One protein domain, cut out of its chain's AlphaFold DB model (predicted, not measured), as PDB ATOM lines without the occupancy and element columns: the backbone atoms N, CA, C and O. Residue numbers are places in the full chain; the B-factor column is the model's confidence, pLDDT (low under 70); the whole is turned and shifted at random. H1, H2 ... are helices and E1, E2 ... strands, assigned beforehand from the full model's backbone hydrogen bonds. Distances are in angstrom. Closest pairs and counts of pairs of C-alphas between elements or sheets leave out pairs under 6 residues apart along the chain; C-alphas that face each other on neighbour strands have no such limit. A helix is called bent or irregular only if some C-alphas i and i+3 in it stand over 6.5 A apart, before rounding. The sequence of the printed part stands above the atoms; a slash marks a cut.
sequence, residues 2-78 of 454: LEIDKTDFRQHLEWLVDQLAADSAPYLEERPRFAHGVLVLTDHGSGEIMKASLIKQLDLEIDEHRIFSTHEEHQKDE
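What this domain is: This is residues 2 to 78 of the 454 residues of the protein "Hypothetical protein" of Bursaphelenchus okinawaensis (UniProt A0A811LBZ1). A two-stranded hairpin, E1 and E2, with the helix H1 packed at a slant over one face of it, makes a small body, and from the end of the hairpin away from its turn a free arm, residues 61 to 78 with the helix H2, sticks out and makes much of the length. The other face of the hairpin is bare. The printed part has 77 residues, with two named helices and two named strands in the order H1, E1, E2, H2; the sheet, in the order E1 - E2, is antiparallel, and the class is mixed, helices and strands. The whole is extended, with a radius of gyration of the C-alphas of 18.7 A and spans of 65 by 20 by 19 A.

How they stand to each other: From the first printed residues the backbone enters H1, residues 6 to 24, whose residues 6 to 21 come within 10 A of the sheet, C-alpha to C-alpha. H1 and E1, residues 34 to 42, have 7 pairs of C-alphas within 8 A, the closest those of Val 17 and Gly 37, 5.7 A apart. H1 and E2, residues 49 to 57, have 4 such pairs, the closest those of Leu 13 and Leu 54, 7.0 A apart. E1 and E2 form a hairpin, antiparallel neighbours with 169 degrees between their directions. N 37 and O 54, 2.9 A apart, and N 50 and O 41, 2.8 A apart, are within hydrogen-bond range. H2, residues 64 to 78, is apart from H1 and from E1. In H1 every O i to N i+4 pair is within hydrogen-bond range; in H2 1 of 11 is, and 2 of 12 O i to N i+3 pairs are.

Where its parts are: H1 begins at C-alpha 6, at (61.399, 12.981, 0.694), and measures 26.9 A from first to last C-alpha. E1 measures 26.3 A from Phe 34 to Thr 42, and E2 26.5 A from Ile 49, at (57.979, 4.957, -10.178), to Gln 57. H2 measures 24.2 A and ends at C-alpha 78, at (35.338, 58.234, -17.009). H2 is neither bent nor irregular, but only just: C-alphas 67 and 70 are 6.2 A apart.

The domain as a whole: The two C-alphas farthest apart are those of Ser 46 and Glu 78, 64.9 A. Residues 25 to 30 stand free, as do residues 61 to 78, of which 64 to 78 belong to H2; the body without them spans 42 by 17 by 16 A. The printed part has no cut, and the links H1 to E1, E1 to E2 and E2 to H2 are short. The mean pLDDT of the printed part is 79.2; residue 2 and residues 60 to 78 are under 70, and H2 has a mean of 51.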
ATOM      1  N   LEU A   2      69.844   8.841  -7.045       65.81
ATOM      2  CA  LEU A   2      69.703  10.153  -6.421       65.81
ATOM      3  C   LEU A   2      68.793   9.931  -5.217       65.81
ATOM      4  O   LEU A   2      67.608   9.661  -5.382       65.81
ATOM      5  N   GLU A   3      69.368   9.940  -4.022       80.81
ATOM      6  CA  GLU A   3      68.611   9.897  -2.778       80.81
ATOM      7  C   GLU A   3      67.964  11.278  -2.618       80.81
ATOM      8  O   GLU A   3      68.488  12.168  -1.954       80.81
ATOM      9  N   ILE A   4      66.889  11.512  -3.375       81.50
ATOM     10  CA  ILE A   4      66.088  12.722  -3.243       81.50
ATOM     11  C   ILE A   4      65.440  12.628  -1.867       81.50
ATOM     12  O   ILE A   4      64.660  11.708  -1.606       81.50
ATOM     13  N   ASP A   5      65.791  13.559  -0.982       88.94
ATOM     14  CA  ASP A   5      65.162  13.647   0.326       88.94
ATOM     15  C   ASP A   5      63.651  13.816   0.117       88.94
ATOM     16  O   ASP A   5      63.185  14.715  -0.589       88.94
ATOM     17  N   LYS A   6      62.866  12.924   0.727       85.31
ATOM     18  CA  LYS A   6      61.399  12.981   0.694       85.31
ATOM     19  C   LYS A   6      60.890  14.342   1.178       85.31
ATOM     20  O   LYS A   6      59.830  14.787   0.742       85.31
ATOM     21  N   THR A   7      61.642  14.990   2.065       88.69
ATOM     22  CA  THR A   7      61.352  16.320   2.599       88.69
ATOM     23  C   THR A   7      61.500  17.392   1.523       88.69
ATOM     24  O   THR A   7      60.563  18.161   1.314       88.69
ATOM     25  N   ASP A   8      62.615  17.397   0.791       88.31
ATOM     26  CA  ASP A   8      62.861  18.339  -0.310       88.31
ATOM     27  C   ASP A   8      61.832  18.150  -1.427       88.31
ATOM     28  O   ASP A   8      61.282  19.110  -1.966       88.31
ATOM     29  N   PHE A   9      61.503  16.893  -1.730       87.69
ATOM     30  CA  PHE A   9      60.490  16.559  -2.722       87.69
ATOM     31  C   PHE A   9      59.105  17.092  -2.345       87.69
ATOM     32  O   PHE A   9      58.405  17.674  -3.175       87.69
ATOM     33  N   ARG A  10      58.716  16.938  -1.075       88.44
ATOM     34  CA  ARG A  10      57.458  17.482  -0.563       88.44
ATOM     35  C   ARG A  10      57.432  19.008  -0.636       88.44
ATOM     36  O   ARG A  10      56.438  19.557  -1.102       88.44
ATOM     37  N   GLN A  11      58.503  19.680  -0.216       92.25
ATOM     38  CA  GLN A  11      58.596  21.144  -0.289       92.25
ATOM     39  C   GLN A  11      58.493  21.641  -1.732       92.25
ATOM     40  O   GLN A  11      57.836  22.644  -2.000       92.25
ATOM     41  N   HIS A  12      59.089  20.914  -2.679       90.31
ATOM     42  CA  HIS A  12      58.985  21.250  -4.093       90.31
ATOM     43  C   HIS A  12      57.550  21.112  -4.623       90.31
ATOM     44  O   HIS A  12      57.085  21.974  -5.367       90.31
ATOM     45  N   LEU A  13      56.828  20.064  -4.212       92.25
ATOM     46  CA  LEU A  13      55.423  19.880  -4.574       92.25
ATOM     47  C   LEU A  13      54.523  20.964  -3.958       92.25
ATOM     48  O   LEU A  13      53.636  21.472  -4.638       92.25
ATOM     49  N   GLU A  14      54.773  21.350  -2.703       92.38
ATOM     50  CA  GLU A  14      54.080  22.463  -2.040       92.38
ATOM     51  C   GLU A  14      54.301  23.783  -2.794       92.38
ATOM     52  O   GLU A  14      53.332  24.470  -3.117       92.38
ATOM     53  N   TRP A  15      55.546  24.086  -3.175       94.38
ATOM     54  CA  TRP A  15      55.876  25.273  -3.967       94.38
ATOM     55  C   TRP A  15      55.202  25.283  -5.349       94.38
ATOM     56  O   TRP A  15      54.695  26.319  -5.775       94.38
ATOM     57  N   LEU A  16      55.153  24.137  -6.040       93.38
ATOM     58  CA  LEU A  16      54.471  24.014  -7.336       93.38
ATOM     59  C   LEU A  16      52.968  24.280  -7.222       93.38
ATOM     60  O   LEU A  16      52.406  24.976  -8.064       93.38
ATOM     61  N   VAL A  17      52.320  23.733  -6.190       92.56
ATOM     62  CA  VAL A  17      50.888  23.951  -5.950       92.56
ATOM     63  C   VAL A  17      50.605  25.421  -5.636       92.56
ATOM     64  O   VAL A  17      49.631  25.971  -6.147       92.56
ATOM     65  N   ASP A  18      51.476  26.072  -4.863       90.62
ATOM     66  CA  ASP A  18      51.353  27.496  -4.548       90.62
ATOM     67  C   ASP A  18      51.537  28.386  -5.777       90.62
ATOM     68  O   ASP A  18      50.768  29.329  -5.966       90.62
ATOM     69  N   GLN A  19      52.494  28.063  -6.650       92.19
ATOM     70  CA  GLN A  19      52.650  28.818  -7.890       92.19
ATOM     71  C   GLN A  19      51.497  28.610  -8.858       92.19
ATOM     72  O   GLN A  19      50.993  29.576  -9.418       92.19
ATOM     73  N   LEU A  20      51.005  27.378  -8.997       88.88
ATOM     74  CA  LEU A  20      49.831  27.112  -9.826       88.88
ATOM     75  C   LEU A  20      48.613  27.907  -9.329       88.88
ATOM     76  O   LEU A  20      47.835  28.429 -10.126       88.88
ATOM     77  N   ALA A  21      48.449  28.021  -8.012       87.88
ATOM     78  CA  ALA A  21      47.390  28.818  -7.410       87.88
ATOM     79  C   ALA A  21      47.547  30.319  -7.696       87.88
ATOM     80  O   ALA A  21      46.563  30.983  -8.018       87.88
ATOM     81  N   ALA A  22      48.769  30.848  -7.608       88.38
ATOM     82  CA  ALA A  22      49.059  32.248  -7.903       88.38
ATOM     83  C   ALA A  22      48.855  32.579  -9.392       88.38
ATOM     84  O   ALA A  22      48.169  33.548  -9.717       88.38
ATOM     85  N   ASP A  23      49.380  31.737 -10.281       89.00
ATOM     86  CA  ASP A  23      49.328  31.930 -11.731       89.00
ATOM     87  C   ASP A  23      47.920  31.726 -12.298       89.00
ATOM     88  O   ASP A  23      47.560  32.361 -13.285       89.00
ATOM     89  N   SER A  24      47.098  30.869 -11.681       85.25
ATOM     90  CA  SER A  24      45.707  30.644 -12.108       85.25
ATOM     91  C   SER A  24      44.721  31.691 -11.584       85.25
ATOM     92  O   SER A  24      43.648  31.857 -12.166       85.25
ATOM     93  N   ALA A  25      45.080  32.443 -10.536       87.00
ATOM     94  CA  ALA A  25      44.216  33.446  -9.916       87.00
ATOM     95  C   ALA A  25      43.605  34.494 -10.876       87.00
ATOM     96  O   ALA A  25      42.442  34.837 -10.662       87.00
ATOM     97  N   PRO A  26      44.307  35.026 -11.901       86.56
ATOM     98  CA  PRO A  26      43.714  35.982 -12.840       86.56
ATOM     99  C   PRO A  26      42.840  35.335 -13.926       86.56
ATOM    100  O   PRO A  26      42.089  36.044 -14.589       86.56
ATOM    101  N   TYR A  27      42.933  34.018 -14.133       85.38
ATOM    102  CA  TYR A  27      42.234  33.318 -15.221       85.38
ATOM    103  C   TYR A  27      40.933  32.645 -14.781       85.38
ATOM    104  O   TYR A  27      40.177  32.163 -15.624       85.38
ATOM    105  N   LEU A  28      40.673  32.586 -13.477       82.56
ATOM    106  CA  LEU A  28      39.511  31.919 -12.912       82.56
ATOM    107  C   LEU A  28      38.550  32.966 -12.348       82.56
ATOM    108  O   LEU A  28      38.879  33.663 -11.391       82.56
ATOM    109  N   GLU A  29      37.352  33.059 -12.938       82.81
ATOM    110  CA  GLU A  29      36.264  33.915 -12.433       82.81
ATOM    111  C   GLU A  29      35.905  33.557 -10.982       82.81
ATOM    112  O   GLU A  29      35.647  34.432 -10.157       82.81
ATOM    113  N   GLU A  30      35.963  32.264 -10.653       84.62
ATOM    114  CA  GLU A  30      35.826  31.747  -9.297       84.62
ATOM    115  C   GLU A  30      37.148  31.134  -8.836       84.62
ATOM    116  O   GLU A  30      37.641  30.167  -9.422       84.62
ATOM    117  N   ARG A  31      37.727  31.669  -7.754       77.75
ATOM    118  CA  ARG A  31      38.968  31.120  -7.202       77.75
ATOM    119  C   ARG A  31      38.751  29.678  -6.722       77.75
ATOM    120  O   ARG A  31      37.869  29.440  -5.887       77.75
ATOM    121  N   PRO A  32      39.559  28.714  -7.194       80.75
ATOM    122  CA  PRO A  32      39.448  27.332  -6.774       80.75
ATOM    123  C   PRO A  32      39.810  27.245  -5.293       80.75
ATOM    124  O   PRO A  32      40.818  27.782  -4.847       80.75
ATOM    125  N   ARG A  33      38.971  26.564  -4.509       86.50
ATOM    126  CA  ARG A  33      39.191  26.396  -3.060       86.50
ATOM    127  C   ARG A  33      40.287  25.384  -2.745       86.50
ATOM    128  O   ARG A  33      40.808  25.359  -1.635       86.50
ATOM    129  N   PHE A  34      40.601  24.526  -3.705       90.81
ATOM    130  CA  PHE A  34      41.560  23.446  -3.558       90.81
ATOM    131  C   PHE A  34      42.402  23.348  -4.822       90.81
ATOM    132  O   PHE A  34      41.876  23.474  -5.927       90.81
ATOM    133  N   ALA A  35      43.687  23.067  -4.648       90.12
ATOM    134  CA  ALA A  35      44.583  22.672  -5.720       90.12
ATOM    135  C   ALA A  35      45.158  21.290  -5.411       90.12
ATOM    136  O   ALA A  35      45.521  20.992  -4.271       90.12
ATOM    137  N   HIS A  36      45.214  20.441  -6.434       92.44
ATOM    138  CA  HIS A  36      45.752  19.091  -6.345       92.44
ATOM    139  C   HIS A  36      46.957  18.973  -7.276       92.44
ATOM    140  O   HIS A  36      46.808  18.965  -8.495       92.44
ATOM    141  N   GLY A  37      48.152  18.899  -6.694       90.88
ATOM    142  CA  GLY A  37      49.383  18.608  -7.418       90.88
ATOM    143  C   GLY A  37      49.686  17.117  -7.361       90.88
ATOM    144  O   GLY A  37      49.747  16.548  -6.273       90.88
ATOM    145  N   VAL A  38      49.902  16.491  -8.517       90.88
ATOM    146  CA  VAL A  38      50.383  15.106  -8.620       90.88
ATOM    147  C   VAL A  38      51.721  15.123  -9.341       90.88
ATOM    148  O   VAL A  38      51.816  15.620 -10.460       90.88
ATOM    149  N   LEU A  39      52.753  14.572  -8.708       89.25
ATOM    150  CA  LEU A  39      54.090  14.462  -9.274       89.25
ATOM    151  C   LEU A  39      54.478  12.991  -9.377       89.25
ATOM    152  O   LEU A  39      54.429  12.240  -8.400       89.25
ATOM    153  N   VAL A  40      54.853  12.593 -10.588       90.94
ATOM    154  CA  VAL A  40      55.288  11.238 -10.917       90.94
ATOM    155  C   VAL A  40      56.731  11.326 -11.395       90.94
ATOM    156  O   VAL A  40      57.010  11.957 -12.410       90.94
ATOM    157  N   LEU A  41      57.644  10.712 -10.648       87.31
ATOM    158  CA  LEU A  41      59.041  10.562 -11.028       87.31
ATOM    159  C   LEU A  41      59.281   9.119 -11.456       87.31
ATOM    160  O   LEU A  41      58.935   8.185 -10.734       87.31
ATOM    161  N   THR A  42      59.891   8.944 -12.619       91.12
ATOM    162  CA  THR A  42      60.296   7.636 -13.136       91.12
ATOM    163  C   THR A  42      61.815   7.569 -13.161       91.12
ATOM    164  O   THR A  42      62.452   8.367 -13.852       91.12
ATOM    165  N   ASP A  43      62.408   6.631 -12.428       88.06
ATOM    166  CA  ASP A  43      63.838   6.356 -12.545       88.06
ATOM    167  C   ASP A  43      64.082   5.439 -13.748       88.06
ATOM    168  O   ASP A  43      63.782   4.246 -13.714       88.06
ATOM    169  N   HIS A  44      64.655   5.996 -14.816       86.56
ATOM    170  CA  HIS A  44      64.986   5.254 -16.035       86.56
ATOM    171  C   HIS A  44      65.955   4.083 -15.797       86.56
ATOM    172  O   HIS A  44      66.014   3.173 -16.618       86.56
ATOM    173  N   GLY A  45      66.738   4.103 -14.711       88.81
ATOM    174  CA  GLY A  45      67.710   3.051 -14.412       88.81
ATOM    175  C   GLY A  45      67.119   1.846 -13.682       88.81
ATOM    176  O   GLY A  45      67.525   0.715 -13.941       88.81
ATOM    177  N   SER A  46      66.177   2.076 -12.769       88.94
ATOM    178  CA  SER A  46      65.565   1.020 -11.948       88.94
ATOM    179  C   SER A  46      64.156   0.631 -12.402       88.94
ATOM    180  O   SER A  46      63.660  -0.421 -12.006       88.94
ATOM    181  N   GLY A  47      63.506   1.470 -13.214       89.81
ATOM    182  CA  GLY A  47      62.082   1.355 -13.519       89.81
ATOM    183  C   GLY A  47      61.182   1.685 -12.323       89.81
ATOM    184  O   GLY A  47      59.973   1.464 -12.388       89.81
ATOM    185  N   GLU A  48      61.742   2.190 -11.218       89.06
ATOM    186  CA  GLU A  48      60.966   2.573 -10.046       89.06
ATOM    187  C   GLU A  48      60.178   3.855 -10.338       89.06
ATOM    188  O   GLU A  48      60.706   4.849 -10.847       89.06
ATOM    189  N   ILE A  49      58.884   3.822 -10.018       89.19
ATOM    190  CA  ILE A  49      57.979   4.957 -10.178       89.19
ATOM    191  C   ILE A  49      57.661   5.493  -8.788       89.19
ATOM    192  O   ILE A  49      56.938   4.857  -8.018       89.19
ATOM    193  N   MET A  50      58.154   6.687  -8.484       85.25
ATOM    194  CA  MET A  50      57.774   7.419  -7.286       85.25
ATOM    195  C   MET A  50      56.598   8.337  -7.602       85.25
ATOM    196  O   MET A  50      56.621   9.098  -8.567       85.25
ATOM    197  N   LYS A  51      55.558   8.276  -6.772       90.31
ATOM    198  CA  LYS A  51      54.371   9.124  -6.896       90.31
ATOM    199  C   LYS A  51      54.172   9.898  -5.604       90.31
ATOM    200  O   LYS A  51      54.228   9.308  -4.528       90.31
ATOM    201  N   ALA A  52      53.890  11.190  -5.716       89.56
ATOM    202  CA  ALA A  52      53.297  11.954  -4.631       89.56
ATOM    203  C   ALA A  52      52.117  12.769  -5.127       89.56
ATOM    204  O   ALA A  52      52.098  13.257  -6.256       89.56
ATOM    205  N   SER A  53      51.150  12.921  -4.235       92.88
ATOM    206  CA  SER A  53      50.019  13.811  -4.393       92.88
ATOM    207  C   SER A  53      49.949  14.754  -3.202       92.88
ATOM    208  O   SER A  53      50.215  14.370  -2.059       92.88
ATOM    209  N   LEU A  54      49.598  16.004  -3.478       93.75
ATOM    210  CA  LEU A  54      49.359  17.026  -2.478       93.75
ATOM    211  C   LEU A  54      48.074  17.757  -2.833       93.75
ATOM    212  O   LEU A  54      47.976  18.374  -3.891       93.75
ATOM    213  N   ILE A  55      47.107  17.705  -1.924       92.62
ATOM    214  CA  ILE A  55      45.904  18.526  -1.989       92.62
ATOM    215  C   ILE A  55      46.089  19.653  -0.982       92.62
ATOM    216  O   ILE A  55      46.216  19.397   0.216       92.62
ATOM    217  N   LYS A  56      46.112  20.892  -1.469       91.75
ATOM    218  CA  LYS A  56      46.198  22.087  -0.634       91.75
ATOM    219  C   LYS A  56      44.900  22.869  -0.751       91.75
ATOM    220  O   LYS A  56      44.404  23.103  -1.852       91.75
ATOM    221  N   GLN A  57      44.348  23.253   0.393       91.81
ATOM    222  CA  GLN A  57      43.289  24.248   0.431       91.81
ATOM    223  C   GLN A  57      43.929  25.607   0.154       91.81
ATOM    224  O   GLN A  57      44.868  26.007   0.839       91.81
ATOM    225  N   LEU A  58      43.462  26.276  -0.893       87.56
ATOM    226  CA  LEU A  58      43.891  27.627  -1.219       87.56
ATOM    227  C   LEU A  58      43.054  28.544  -0.340       87.56
ATOM    228  O   LEU A  58      41.924  28.887  -0.690       87.56
ATOM    229  N   ASP A  59      43.545  28.803   0.872       76.62
ATOM    230  CA  ASP A  59      42.780  29.564   1.846       76.62
ATOM    231  C   ASP A  59      42.422  30.940   1.283       76.62
ATOM    232  O   ASP A  59      43.252  31.695   0.774       76.62
ATOM    233  N   LEU A  60      41.124  31.226   1.368       61.56
ATOM    234  CA  LEU A  60      40.474  32.478   1.013       61.56
ATOM    235  C   LEU A  60      40.813  33.559   2.050       61.56
ATOM    236  O   LEU A  60      39.915  34.248   2.527       61.56
ATOM    237  N   GLU A  61      42.087  33.753   2.393       58.22
ATOM    238  CA  GLU A  61      42.517  35.050   2.925       58.22
ATOM    239  C   GLU A  61      42.529  36.030   1.749       58.22
ATOM    240  O   GLU A  61      43.551  36.488   1.242       58.22
ATOM    241  N   ILE A  62      41.324  36.291   1.239       55.44
ATOM    242  CA  ILE A  62      41.045  37.472   0.460       55.44
ATOM    243  C   ILE A  62      41.247  38.598   1.462       55.44
ATOM    244  O   ILE A  62      40.392  38.870   2.299       55.44
ATOM    245  N   ASP A  63      42.411  39.229   1.394       50.59
ATOM    246  CA  ASP A  63      42.567  40.587   1.873       50.59
ATOM    247  C   ASP A  63      41.629  41.444   1.007       50.59
ATOM    248  O   ASP A  63      41.991  41.912  -0.078       50.59
ATOM    249  N   GLU A  64      40.357  41.527   1.418       55.12
ATOM    250  CA  GLU A  64      39.271  42.203   0.694       55.12
ATOM    251  C   GLU A  64      39.661  43.647   0.348       55.12
ATOM    252  O   GLU A  64      39.203  44.204  -0.649       55.12
ATOM    253  N   HIS A  65      40.614  44.220   1.085       54.59
ATOM    254  CA  HIS A  65      41.175  45.542   0.857       54.59
ATOM    255  C   HIS A  65      41.938  45.702  -0.470       54.59
ATOM    256  O   HIS A  65      42.033  46.825  -0.966       54.59
ATOM    257  N   ARG A  66      42.438  44.628  -1.100       49.59
ATOM    258  CA  ARG A  66      43.200  44.742  -2.360       49.59
ATOM    259  C   ARG A  66      42.327  44.694  -3.618       49.59
ATOM    260  O   ARG A  66      42.735  45.219  -4.649       49.59
ATOM    261  N   ILE A  67      41.131  44.105  -3.543       51.00
ATOM    262  CA  ILE A  67      40.242  43.932  -4.710       51.00
ATOM    263  C   ILE A  67      39.417  45.202  -4.985       51.00
ATOM    264  O   ILE A  67      39.145  45.516  -6.141       51.00
ATOM    265  N   PHE A  68      39.091  45.998  -3.962       49.72
ATOM    266  CA  PHE A  68      38.368  47.262  -4.169       49.72
ATOM    267  C   PHE A  68      39.238  48.397  -4.737       49.72
ATOM    268  O   PHE A  68      38.699  49.339  -5.313       49.72
ATOM    269  N   SER A  69      40.570  48.305  -4.651       48.25
ATOM    270  CA  SER A  69      41.459  49.374  -5.133       48.25
ATOM    271  C   SER A  69      41.555  49.459  -6.658       48.25
ATOM    272  O   SER A  69      41.813  50.540  -7.176       48.25
ATOM    273  N   THR A  70      41.360  48.361  -7.394       51.53
ATOM    274  CA  THR A  70      41.498  48.367  -8.863       51.53
ATOM    275  C   THR A  70      40.194  48.699  -9.587       51.53
ATOM    276  O   THR A  70      40.236  49.149 -10.729       51.53
ATOM    277  N   HIS A  71      39.033  48.544  -8.939       47.06
ATOM    278  CA  HIS A  71      37.743  48.882  -9.551       47.06
ATOM    279  C   HIS A  71      37.390  50.380  -9.426       47.06
ATOM    280  O   HIS A  71      36.678  50.915 -10.276       47.06
ATOM    281  N   GLU A  72      37.896  51.097  -8.415       49.72
ATOM    282  CA  GLU A  72      37.664  52.550  -8.301       49.72
ATOM    283  C   GLU A  72      38.533  53.391  -9.252       49.72
ATOM    284  O   GLU A  72      38.140  54.498  -9.629       49.72
ATOM    285  N   GLU A  73      39.692  52.887  -9.681       51.12
ATOM    286  CA  GLU A  73      40.617  53.665 -10.514       51.12
ATOM    287  C   GLU A  73      40.119  53.807 -11.965       51.12
ATOM    288  O   GLU A  73      40.325  54.845 -12.588       51.12
ATOM    289  N   HIS A  74      39.327  52.854 -12.474       51.44
ATOM    290  CA  HIS A  74      38.679  52.976 -13.789       51.44
ATOM    291  C   HIS A  74      37.391  53.813 -13.803       51.44
ATOM    292  O   HIS A  74      36.985  54.262 -14.871       51.44
ATOM    293  N   GLN A  75      36.772  54.104 -12.652       51.78
ATOM    294  CA  GLN A  75      35.624  55.026 -12.610       51.78
ATOM    295  C   GLN A  75      36.032  56.504 -12.534       51.78
ATOM    296  O   GLN A  75      35.255  57.373 -12.931       51.78
ATOM    297  N   LYS A  76      37.245  56.827 -12.069       53.28
ATOM    298  CA  LYS A  76      37.710  58.225 -12.002       53.28
ATOM    299  C   LYS A  76      38.135  58.792 -13.359       53.28
ATOM    300  O   LYS A  76      37.966  59.994 -13.576       53.28
ATOM    301  N   ASP A  77      38.581  57.953 -14.289       54.12
ATOM    302  CA  ASP A  77      38.945  58.401 -15.641       54.12
ATOM    303  C   ASP A  77      37.729  58.615 -16.560       54.12
ATOM    304  O   ASP A  77      37.778  59.444 -17.472       54.12
ATOM    305  N   GLU A  78      36.586  57.983 -16.271       50.47
ATOM    306  CA  GLU A  78      35.338  58.234 -17.009       50.47
ATOM    307  C   GLU A  78      34.653  59.549 -16.578       50.47
ATOM    308  O   GLU A  78      33.969  60.193 -17.373       50.47
TER     309      GLU A  78